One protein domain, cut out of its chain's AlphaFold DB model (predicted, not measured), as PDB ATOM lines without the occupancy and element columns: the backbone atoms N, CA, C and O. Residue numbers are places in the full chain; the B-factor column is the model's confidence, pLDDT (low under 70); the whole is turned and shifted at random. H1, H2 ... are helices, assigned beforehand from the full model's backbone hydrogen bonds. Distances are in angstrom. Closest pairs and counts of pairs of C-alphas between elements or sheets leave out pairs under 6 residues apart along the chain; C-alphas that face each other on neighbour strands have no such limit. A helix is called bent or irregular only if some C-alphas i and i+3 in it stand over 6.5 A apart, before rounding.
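What this domain is: This is residues 246 to 323 of the 641 residues of the protein "4Fe-4S ferredoxin" of Porphyromonadaceae bacterium (UniProt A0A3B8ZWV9). A helical hairpin of H1 and H2 makes the body of the domain and runs along most of its length, and the shorter helix H3 packs on the hairpin's open end and slants away from it. Loops fill out that open end: the first residues, 246 to 256, and the long link of residues 294 to 310, while residues 273 to 278 at the hairpin's turn stick out at the other end. The printed part has 78 residues with three named helices, H1, H2 and H3 along the chain, and no named strand; the class is all helix. It is compact, with a radius of gyration of the C-alphas of 12.9 A, and spans 39 by 26 by 22 A.

Where its parts are: The printed part begins at Val 246, and residues 246 to 256 come before the first named helix. H1 is residues 257 to 270, 20.7 A from first to last C-alpha; C-alpha 257 is at (-20.989, 84.464, 49.005). H2 is residues 274 to 293, the longest helix with 20 residues and 27.8 A; C-alpha 274 is at (3.622, 86.168, 34.467). H2 is irregular, with C-alphas 275 and 278 standing 7.9 A apart, and it has a kink of 43 degrees near residue 287. H3 is residues 311 to 321, 15.4 A long, and its C-alpha 321 is at (-11.137, 70.515, 40.239).

How they stand to each other: H1 and H2 form a helical hairpin: they touch and run opposite ways at a shallow tilt of 23 degrees. Their closest C-alphas are those of Arg 260 and Gly 291, 5.6 A apart. H3 touches H1 at residues 257 to 261 alone, and the closest C-alphas are those of Ser 257 and Thr 311, 5.9 A apart. H1 and H3 run the same way at a steep tilt of 42 degrees. H2 and H3 only just touch, with 3 pairs of C-alphas within 8 A, and H2 does so with residue 292 alone. The closest C-alphas of these two are those of Asn 292 and Thr 315, 6.2 A apart; they run opposite ways at a steep tilt of 64 degrees. The helix packing is mostly crossed, but only just, with one of the three touching pairs at a shallow tilt. In H1 and H3 every O i to N i+4 pair is within hydrogen-bond range; in H2, 13 of 16 are.

The domain as a whole: The two C-alphas farthest apart in the domain are those of Glu 275 and Thr 303, 39.4 A. The C-alphas of Val 246 and Leu 323, the first and last printed, are 30.5 A apart. The printed part has no cut. The link from H1 to H2 is tight, with 3 residues, and the link from H2 to H3 is long, with 17. The mean pLDDT of the printed part is 95.3, and no printed residue is under 70.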
ATOM      1  N   VAL A 246     -26.822  88.311  53.166       92.50
ATOM      2  CA  VAL A 246     -27.748  88.116  54.300       92.50
ATOM      3  C   VAL A 246     -27.992  86.636  54.624       92.50
ATOM      4  O   VAL A 246     -28.221  86.280  55.775       92.50
ATOM      5  N   ASN A 247     -27.900  85.758  53.619       93.62
ATOM      6  CA  ASN A 247     -28.080  84.311  53.765       93.62
ATOM      7  C   ASN A 247     -26.752  83.546  53.887       93.62
ATOM      8  O   ASN A 247     -26.746  82.325  54.044       93.62
ATOM      9  N   CYS A 248     -25.611  84.232  53.798       95.44
ATOM     10  CA  CYS A 248     -24.303  83.599  53.885       95.44
ATOM     11  C   CYS A 248     -23.869  83.465  55.350       95.44
ATOM     12  O   CYS A 248     -23.506  84.447  55.992       95.44
ATOM     13  N   LEU A 249     -23.822  82.232  55.866       94.69
ATOM     14  CA  LEU A 249     -23.475  81.971  57.272       94.69
ATOM     15  C   LEU A 249     -22.080  82.477  57.683       94.69
ATOM     16  O   LEU A 249     -21.847  82.706  58.864       94.69
ATOM     17  N   THR A 250     -21.154  82.649  56.731       95.62
ATOM     18  CA  THR A 250     -19.792  83.149  56.988       95.62
ATOM     19  C   THR A 250     -19.616  84.636  56.688       95.62
ATOM     20  O   THR A 250     -18.488  85.129  56.747       95.62
ATOM     21  N   ALA A 251     -20.688  85.367  56.358       95.69
ATOM     22  CA  ALA A 251     -20.621  86.819  56.226       95.69
ATOM     23  C   ALA A 251     -20.189  87.446  57.564       95.69
ATOM     24  O   ALA A 251     -20.767  87.172  58.620       95.69
ATOM     25  N   GLY A 252     -19.120  88.246  57.524       94.00
ATOM     26  CA  GLY A 252     -18.478  88.820  58.713       94.00
ATOM     27  C   GLY A 252     -17.528  87.880  59.469       94.00
ATOM     28  O   GLY A 252     -16.902  88.323  60.425       94.00
ATOM     29  N   PHE A 253     -17.384  86.616  59.047       96.06
ATOM     30  CA  PHE A 253     -16.412  85.670  59.617       96.06
ATOM     31  C   PHE A 253     -15.201  85.463  58.707       96.06
ATOM     32  O   PHE A 253     -14.066  85.705  59.109       96.06
ATOM     33  N   THR A 254     -15.444  85.036  57.468       96.75
ATOM     34  CA  THR A 254     -14.417  84.908  56.426       96.75
ATOM     35  C   THR A 254     -14.871  85.659  55.180       96.75
ATOM     36  O   THR A 254     -15.148  86.854  55.259       96.75
ATOM     37  N   LEU A 255     -14.964  84.992  54.027       97.69
ATOM     38  CA  LEU A 255     -15.587  85.578  52.850       97.69
ATOM     39  C   LEU A 255     -17.110  85.430  52.950       97.69
ATOM     40  O   LEU A 255     -17.624  84.474  53.536       97.69
ATOM     41  N   SER A 256     -17.850  86.341  52.333       97.44
ATOM     42  CA  SER A 256     -19.269  86.183  52.001       97.44
ATOM     43  C   SER A 256     -19.452  85.426  50.673       97.44
ATOM     44  O   SER A 256     -18.484  85.147  49.955       97.44
ATOM     45  N   SER A 257     -20.690  85.080  50.308       97.06
ATOM     46  CA  SER A 257     -20.989  84.464  49.005       97.06
ATOM     47  C   SER A 257     -20.554  85.353  47.836       97.06
ATOM     48  O   SER A 257     -19.908  84.874  46.906       97.06
ATOM     49  N   ARG A 258     -20.806  86.666  47.920       97.00
ATOM     50  CA  ARG A 258     -20.324  87.637  46.929       97.00
ATOM     51  C   ARG A 258     -18.798  87.698  46.897       97.00
ATOM     52  O   ARG A 258     -18.208  87.622  45.824       97.00
ATOM     53  N   GLN A 259     -18.149  87.828  48.055       97.50
ATOM     54  CA  GLN A 259     -16.693  87.971  48.123       97.50
ATOM     55  C   GLN A 259     -15.955  86.738  47.578       97.50
ATOM     56  O   GLN A 259     -14.872  86.886  47.017       97.50
ATOM     57  N   ARG A 260     -16.543  85.535  47.669       98.00
ATOM     58  CA  ARG A 260     -16.008  84.327  47.010       98.00
ATOM     59  C   ARG A 260     -15.971  84.458  45.496       98.00
ATOM     60  O   ARG A 260     -14.944  84.152  44.900       98.00
ATOM     61  N   ILE A 261     -17.054  84.953  44.897       97.31
ATOM     62  CA  ILE A 261     -17.134  85.191  43.449       97.31
ATOM     63  C   ILE A 261     -16.074  86.218  43.036       97.31
ATOM     64  O   ILE A 261     -15.289  85.951  42.132       97.31
ATOM     65  N   VAL A 262     -15.976  87.341  43.758       96.00
ATOM     66  CA  VAL A 262     -14.964  88.387  43.500       96.00
ATOM     67  C   VAL A 262     -13.540  87.824  43.586       96.00
ATOM     68  O   VAL A 262     -12.706  88.098  42.726       96.00
ATOM     69  N   ALA A 263     -13.249  87.024  44.615       96.69
ATOM     70  CA  ALA A 263     -11.929  86.432  44.801       96.69
ATOM     71  C   ALA A 263     -11.582  85.426  43.692       96.69
ATOM     72  O   ALA A 263     -10.450  85.429  43.212       96.69
ATOM     73  N   GLN A 264     -12.541  84.602  43.253       97.38
ATOM     74  CA  GLN A 264     -12.343  83.673  42.137       97.38
ATOM     75  C   GLN A 264     -12.129  84.398  40.809       97.38
ATOM     76  O   GLN A 264     -11.201  84.059  40.079       97.38
ATOM     77  N   ARG A 265     -12.884  85.468  40.545       95.94
ATOM     78  CA  ARG A 265     -12.652  86.344  39.388       95.94
ATOM     79  C   ARG A 265     -11.237  86.912  39.377       95.94
ATOM     80  O   ARG A 265     -10.562  86.839  38.355       95.94
ATOM     81  N   GLU A 266     -10.749  87.409  40.512       95.25
ATOM     82  CA  GLU A 266      -9.376  87.918  40.601       95.25
ATOM     83  C   GLU A 266      -8.330  86.811  40.402       95.25
ATOM     84  O   GLU A 266      -7.346  87.027  39.695       95.25
ATOM     85  N   ILE A 267      -8.549  85.618  40.971       96.31
ATOM     86  CA  ILE A 267      -7.688  84.446  40.746       96.31
ATOM     87  C   ILE A 267      -7.640  84.095  39.255       96.31
ATOM     88  O   ILE A 267      -6.548  83.870  38.730       96.31
ATOM     89  N   THR A 268      -8.783  84.084  38.564       95.56
ATOM     90  CA  THR A 268      -8.843  83.825  37.123       95.56
ATOM     91  C   THR A 268      -8.124  84.911  36.330       95.56
ATOM     92  O   THR A 268      -7.299  84.586  35.477       95.56
ATOM     93  N   ARG A 269      -8.355  86.190  36.650       93.31
ATOM     94  CA  ARG A 269      -7.752  87.330  35.942       93.31
ATOM     95  C   ARG A 269      -6.235  87.261  35.901       93.31
ATOM     96  O   ARG A 269      -5.623  87.480  34.863       93.31
ATOM     97  N   ILE A 270      -5.626  86.993  37.052       95.25
ATOM     98  CA  ILE A 270      -4.171  87.061  37.198       95.25
ATOM     99  C   ILE A 270      -3.485  85.742  36.837       95.25
ATOM    100  O   ILE A 270      -2.260  85.706  36.765       95.25
ATOM    101  N   LYS A 271      -4.253  84.662  36.606       94.44
ATOM    102  CA  LYS A 271      -3.738  83.312  36.319       94.44
ATOM    103  C   LYS A 271      -2.708  83.314  35.190       94.44
ATOM    104  O   LYS A 271      -1.682  82.649  35.304       94.44
ATOM    105  N   ASN A 272      -2.966  84.112  34.156       91.00
ATOM    106  CA  ASN A 272      -2.163  84.172  32.935       91.00
ATOM    107  C   ASN A 272      -1.197  85.371  32.891       91.00
ATOM    108  O   ASN A 272      -0.629  85.637  31.840       91.00
ATOM    109  N   ILE A 273      -1.009  86.100  34.000       94.62
ATOM    110  CA  ILE A 273      -0.093  87.250  34.073       94.62
ATOM    111  C   ILE A 273       1.232  86.784  34.710       94.62
ATOM    112  O   ILE A 273       1.235  86.461  35.908       94.62
ATOM    113  N   PRO A 274       2.351  86.701  33.960       94.25
ATOM    114  CA  PRO A 274       3.622  86.168  34.467       94.25
ATOM    115  C   PRO A 274       4.156  86.896  35.708       94.25
ATOM    116  O   PRO A 274       4.635  86.266  36.650       94.25
ATOM    117  N   GLU A 275       3.996  88.215  35.776       97.25
ATOM    118  CA  GLU A 275       4.488  89.050  36.877       97.25
ATOM    119  C   GLU A 275       3.684  88.853  38.174       97.25
ATOM    120  O   GLU A 275       4.109  89.274  39.249       97.25
ATOM    121  N   GLN A 276       2.514  88.205  38.104       96.50
ATOM    122  CA  GLN A 276       1.609  88.027  39.244       96.50
ATOM    123  C   GLN A 276       1.585  86.603  39.813       96.50
ATOM    124  O   GLN A 276       0.779  86.323  40.703       96.50
ATOM    125  N   GLN A 277       2.474  85.704  39.380       96.69
ATOM    126  CA  GLN A 277       2.441  84.296  39.804       96.69
ATOM    127  C   GLN A 277       2.601  84.103  41.323       96.69
ATOM    128  O   GLN A 277       1.909  83.274  41.917       96.69
ATOM    129  N   GLU A 278       3.421  84.913  41.996       97.31
ATOM    130  CA  GLU A 278       3.539  84.858  43.462       97.31
ATOM    131  C   GLU A 278       2.264  85.344  44.171       97.31
ATOM    132  O   GLU A 278       1.808  84.752  45.156       97.31
ATOM    133  N   ARG A 279       1.610  86.378  43.626       97.38
ATOM    134  CA  ARG A 279       0.311  86.850  44.122       97.38
ATOM    135  C   ARG A 279      -0.781  85.802  43.902       97.38
ATOM    136  O   ARG A 279      -1.578  85.582  44.810       97.38
ATOM    137  N   LEU A 280      -0.781  85.121  42.755       97.75
ATOM    138  CA  LEU A 280      -1.692  84.019  42.442       97.75
ATOM    139  C   LEU A 280      -1.550  82.866  43.438       97.75
ATOM    140  O   LEU A 280      -2.552  82.426  44.002       97.75
ATOM    141  N   LYS A 281      -0.319  82.405  43.698       97.31
ATOM    142  CA  LYS A 281      -0.046  81.354  44.693       97.31
ATOM    143  C   LYS A 281      -0.572  81.751  46.072       97.31
ATOM    144  O   LYS A 281      -1.257  80.961  46.722       97.31
ATOM    145  N   ARG A 282      -0.307  82.990  46.503       97.44
ATOM    146  CA  ARG A 282      -0.789  83.519  47.786       97.44
ATOM    147  C   ARG A 282      -2.315  83.581  47.855       97.44
ATOM    148  O   ARG A 282      -2.878  83.118  48.845       97.44
ATOM    149  N   LEU A 283      -2.980  84.095  46.819       96.75
ATOM    150  CA  LEU A 283      -4.442  84.181  46.772       96.75
ATOM    151  C   LEU A 283      -5.094  82.798  46.780       96.75
ATOM    152  O   LEU A 283      -6.009  82.578  47.567       96.75
ATOM    153  N   LYS A 284      -4.583  81.838  45.998       96.88
ATOM    154  CA  LYS A 284      -5.063  80.447  46.029       96.88
ATOM    155  C   LYS A 284      -4.911  79.822  47.418       96.88
ATOM    156  O   LYS A 284      -5.860  79.232  47.929       96.88
ATOM    157  N   LYS A 285      -3.752  80.010  48.063       96.69
ATOM    158  CA  LYS A 285      -3.502  79.522  49.429       96.69
ATOM    159  C   LYS A 285      -4.475  80.128  50.447       96.69
ATOM    160  O   LYS A 285      -4.988  79.408  51.294       96.69
ATOM    161  N   GLN A 286      -4.741  81.431  50.368       96.19
ATOM    162  CA  GLN A 286      -5.687  82.110  51.263       96.19
ATOM    163  C   GLN A 286      -7.145  81.709  50.984       96.19
ATOM    164  O   GLN A 286      -7.937  81.567  51.918       96.19
ATOM    165  N   TYR A 287      -7.494  81.485  49.715       97.69
ATOM    166  CA  TYR A 287      -8.836  81.082  49.309       97.69
ATOM    167  C   TYR A 287      -9.208  79.681  49.804       97.69
ATOM    168  O   TYR A 287     -10.382  79.445  50.077       97.69
ATOM    169  N   ALA A 288      -8.243  78.768  49.966       95.75
ATOM    170  CA  ALA A 288      -8.505  77.405  50.436       95.75
ATOM    171  C   ALA A 288      -9.371  77.395  51.711       95.75
ATOM    172  O   ALA A 288     -10.478  76.869  51.699       95.75
ATOM    173  N   TYR A 289      -8.955  78.109  52.757       95.56
ATOM    174  CA  TYR A 289      -9.749  78.194  53.983       95.56
ATOM    175  C   TYR A 289     -10.937  79.166  53.855       95.56
ATOM    176  O   TYR A 289     -12.104  78.805  54.044       95.56
ATOM    177  N   ALA A 290     -10.657  80.425  53.504       96.94
ATOM    178  CA  ALA A 290     -11.648  81.501  53.580       96.94
ATOM    179  C   ALA A 290     -12.754  81.392  52.513       96.94
ATOM    180  O   ALA A 290     -13.882  81.835  52.731       96.94
ATOM    181  N   GLY A 291     -12.438  80.797  51.363       96.38
ATOM    182  CA  GLY A 291     -13.351  80.577  50.250       96.38
ATOM    183  C   GLY A 291     -13.933  79.166  50.231       96.38
ATOM    184  O   GLY A 291     -15.152  79.019  50.244       96.38
ATOM    185  N   ASN A 292     -13.093  78.129  50.225       95.75
ATOM    186  CA  ASN A 292     -13.559  76.754  50.037       95.75
ATOM    187  C   ASN A 292     -14.004  76.064  51.339       95.75
ATOM    188  O   ASN A 292     -15.138  75.585  51.421       95.75
ATOM    189  N   ASP A 293     -13.146  76.005  52.357       93.88
ATOM    190  CA  ASP A 293     -13.378  75.152  53.533       93.88
ATOM    191  C   ASP A 293     -14.522  75.666  54.413       93.88
ATOM    192  O   ASP A 293     -15.350  74.889  54.899       93.88
ATOM    193  N   THR A 294     -14.609  76.991  54.549       95.81
ATOM    194  CA  THR A 294     -15.645  77.667  55.344       95.81
ATOM    195  C   THR A 294     -16.997  77.775  54.629       95.81
ATOM    196  O   THR A 294     -18.012  78.020  55.275       95.81
ATOM    197  N   CYS A 295     -17.063  77.536  53.314       95.69
ATOM    198  CA  CYS A 295     -18.338  77.479  52.597       95.69
ATOM    199  C   CYS A 295     -19.063  76.152  52.873       95.69
ATOM    200  O   CYS A 295     -18.557  75.069  52.556       95.69
ATOM    201  N   ALA A 296     -20.285  76.222  53.406       93.88
ATOM    202  CA  ALA A 296     -21.127  75.042  53.618       93.88
ATOM    203  C   ALA A 296     -21.545  74.340  52.315       93.88
ATOM    204  O   ALA A 296     -21.817  73.146  52.346       93.88
ATOM    205  N   GLY A 297     -21.588  75.050  51.183       94.19
ATOM    206  CA  GLY A 297     -22.125  74.506  49.930       94.19
ATOM    207  C   GLY A 297     -23.650  74.331  49.935       94.19
ATOM    208  O   GLY A 297     -24.193  73.674  49.057       94.19
ATOM    209  N   ASP A 298     -24.362  74.912  50.909       93.88
ATOM    210  CA  ASP A 298     -25.818  74.754  51.041       93.88
ATOM    211  C   ASP A 298     -26.609  75.397  49.886       93.88
ATOM    212  O   ASP A 298     -27.617  74.856  49.427       93.88
ATOM    213  N   GLY A 299     -26.128  76.530  49.378       94.88
ATOM    214  CA  GLY A 299     -26.773  77.316  48.338       94.88
ATOM    215  C   GLY A 299     -27.913  78.215  48.813       94.88
ATOM    216  O   GLY A 299     -28.666  78.696  47.972       94.88
ATOM    217  N   LEU A 300     -28.032  78.508  50.115       95.75
ATOM    218  CA  LEU A 300     -29.024  79.474  50.618       95.75
ATOM    219  C   LEU A 300     -28.813  80.884  50.056       95.75
ATOM    220  O   LEU A 300     -29.757  81.644  49.912       95.75
ATOM    221  N   CYS A 301     -27.587  81.223  49.660       95.44
ATOM    222  CA  CYS A 301     -27.286  82.481  48.978       95.44
ATOM    223  C   CYS A 301     -28.124  82.734  47.706       95.44
ATOM    224  O   CYS A 301     -28.324  83.893  47.345       95.44
ATOM    225  N   ALA A 302     -28.648  81.683  47.065       95.44
ATOM    226  CA  ALA A 302     -29.518  81.814  45.903       95.44
ATOM    227  C   ALA A 302     -30.926  82.313  46.258       95.44
ATOM    228  O   ALA A 302     -31.556  82.935  45.414       95.44
ATOM    229  N   THR A 303     -31.416  82.099  47.487       92.06
ATOM    230  CA  THR A 303     -32.808  82.424  47.852       92.06
ATOM    231  C   THR A 303     -33.059  83.921  48.007       92.06
ATOM    232  O   THR A 303     -34.204  84.345  47.932       92.06
ATOM    233  N   SER A 304     -32.010  84.722  48.216       90.56
ATOM    234  CA  SER A 304     -32.082  86.192  48.179       90.56
ATOM    235  C   SER A 304     -31.404  86.792  46.951       90.56
ATOM    236  O   SER A 304     -31.359  88.010  46.807       90.56
ATOM    237  N   CYS A 305     -30.833  85.968  46.068       91.25
ATOM    238  CA  CYS A 305     -30.226  86.472  44.849       91.25
ATOM    239  C   CYS A 305     -31.319  86.654  43.788       91.25
ATOM    240  O   CYS A 305     -31.897  85.652  43.371       91.25
ATOM    241  N   PRO A 306     -31.548  87.870  43.263       85.75
ATOM    242  CA  PRO A 306     -32.569  88.091  42.233       85.75
ATOM    243  C   PRO A 306     -32.297  87.310  40.934       85.75
ATOM    244  O   PRO A 306     -33.212  87.013  40.180       85.75
ATOM    245  N   MET A 307     -31.041  86.914  40.698       86.12
ATOM    246  CA  MET A 307     -30.627  86.092  39.552       86.12
ATOM    247  C   MET A 307     -30.456  84.602  39.901       86.12
ATOM    248  O   MET A 307     -29.889  83.852  39.110       86.12
ATOM    249  N   ASN A 308     -30.874  84.167  41.097       90.75
ATOM    250  CA  ASN A 308     -30.738  82.790  41.591       90.75
ATOM    251  C   ASN A 308     -29.295  82.233  41.570       90.75
ATOM    252  O   ASN A 308     -29.085  81.025  41.439       90.75
ATOM    253  N   ILE A 309     -28.280  83.094  41.719       94.50
ATOM    254  CA  ILE A 309     -26.872  82.671  41.737       94.50
ATOM    255  C   ILE A 309     -26.592  81.816  42.973       94.50
ATOM    256  O   ILE A 309     -26.768  82.262  44.108       94.50
ATOM    257  N   ASN A 310     -26.077  80.606  42.750       96.12
ATOM    258  CA  ASN A 310     -25.733  79.664  43.806       96.12
ATOM    259  C   ASN A 310     -24.209  79.487  43.928       96.12
ATOM    260  O   ASN A 310     -23.598  78.670  43.241       96.12
ATOM    261  N   THR A 311     -23.590  80.193  44.879       96.31
ATOM    262  CA  THR A 311     -22.154  80.052  45.198       96.31
ATOM    263  C   THR A 311     -21.786  78.653  45.729       96.31
ATOM    264  O   THR A 311     -20.616  78.265  45.704       96.31
ATOM    265  N   GLY A 312     -22.763  77.871  46.196       95.31
ATOM    266  CA  GLY A 312     -22.561  76.470  46.558       95.31
ATOM    267  C   GLY A 312     -22.148  75.610  45.362       95.31
ATOM    268  O   GLY A 312     -21.237  74.804  45.513       95.31
ATOM    269  N   HIS A 313     -22.721  75.845  44.173       95.81
ATOM    270  CA  HIS A 313     -22.323  75.128  42.953       95.81
ATOM    271  C   HIS A 313     -20.887  75.472  42.547       95.81
ATOM    272  O   HIS A 313     -20.078  74.566  42.407       95.81
ATOM    273  N   LEU A 314     -20.524  76.765  42.537       97.00
ATOM    274  CA  LEU A 314     -19.127  77.192  42.354       97.00
ATOM    275  C   LEU A 314     -18.181  76.453  43.313       97.00
ATOM    276  O   LEU A 314     -17.101  76.021  42.933       97.00
ATOM    277  N   THR A 315     -18.570  76.315  44.582       96.62
ATOM    278  CA  THR A 315     -17.735  75.626  45.573       96.62
ATOM    279  C   THR A 315     -17.610  74.130  45.270       96.62
ATOM    280  O   THR A 315     -16.538  73.567  45.472       96.62
ATOM    281  N   HIS A 316     -18.675  73.478  44.800       95.44
ATOM    282  CA  HIS A 316     -18.625  72.073  44.390       95.44
ATOM    283  C   HIS A 316     -17.711  71.867  43.179       95.44
ATOM    284  O   HIS A 316     -16.882  70.960  43.226       95.44
ATOM    285  N   ASP A 317     -17.779  72.744  42.177       96.31
ATOM    286  CA  ASP A 317     -16.902  72.688  41.001       96.31
ATOM    287  C   ASP A 317     -15.436  72.859  41.395       96.31
ATOM    288  O   ASP A 317     -14.596  72.036  41.049       96.31
ATOM    289  N   LEU A 318     -15.132  73.863  42.225       95.81
ATOM    290  CA  LEU A 318     -13.774  74.076  42.732       95.81
ATOM    291  C   LEU A 318     -13.258  72.869  43.530       95.81
ATOM    292  O   LEU A 318     -12.073  72.551  43.468       95.81
ATOM    293  N   ARG A 319     -14.119  72.183  44.292       95.31
ATOM    294  CA  ARG A 319     -13.740  70.951  45.005       95.31
ATOM    295  C   ARG A 319     -13.487  69.793  44.044       95.31
ATOM    296  O   ARG A 319     -12.559  69.027  44.286       95.31
ATOM    297  N   ALA A 320     -14.272  69.684  42.976       95.75
ATOM    298  CA  ALA A 320     -14.071  68.678  41.939       95.75
ATOM    299  C   ALA A 320     -12.758  68.904  41.178       95.75
ATOM    300  O   ALA A 320     -11.991  67.965  40.989       95.75
ATOM    301  N   GLU A 321     -12.426  70.156  40.847       93.88
ATOM    302  CA  GLU A 321     -11.137  70.515  40.239       93.88
ATOM    303  C   GLU A 321      -9.934  70.142  41.122       93.88
ATOM    304  O   GLU A 321      -8.866  69.798  40.615       93.88
ATOM    305  N   LEU A 322     -10.093  70.188  42.450       92.06
ATOM    306  CA  LEU A 322      -9.058  69.788  43.412       92.06
ATOM    307  C   LEU A 322      -8.934  68.265  43.587       92.06
ATOM    308  O   LEU A 322      -7.982  67.809  44.225       92.06
ATOM    309  N   LEU A 323      -9.871  67.480  43.049       94.12
ATOM    310  CA  LEU A 323      -9.944  66.025  43.195       94.12
ATOM    311  C   LEU A 323     -10.108  65.334  41.833       94.12
ATOM    312  O   LEU A 323     -11.124  64.674  41.598       94.12
TER     313      LEU A 323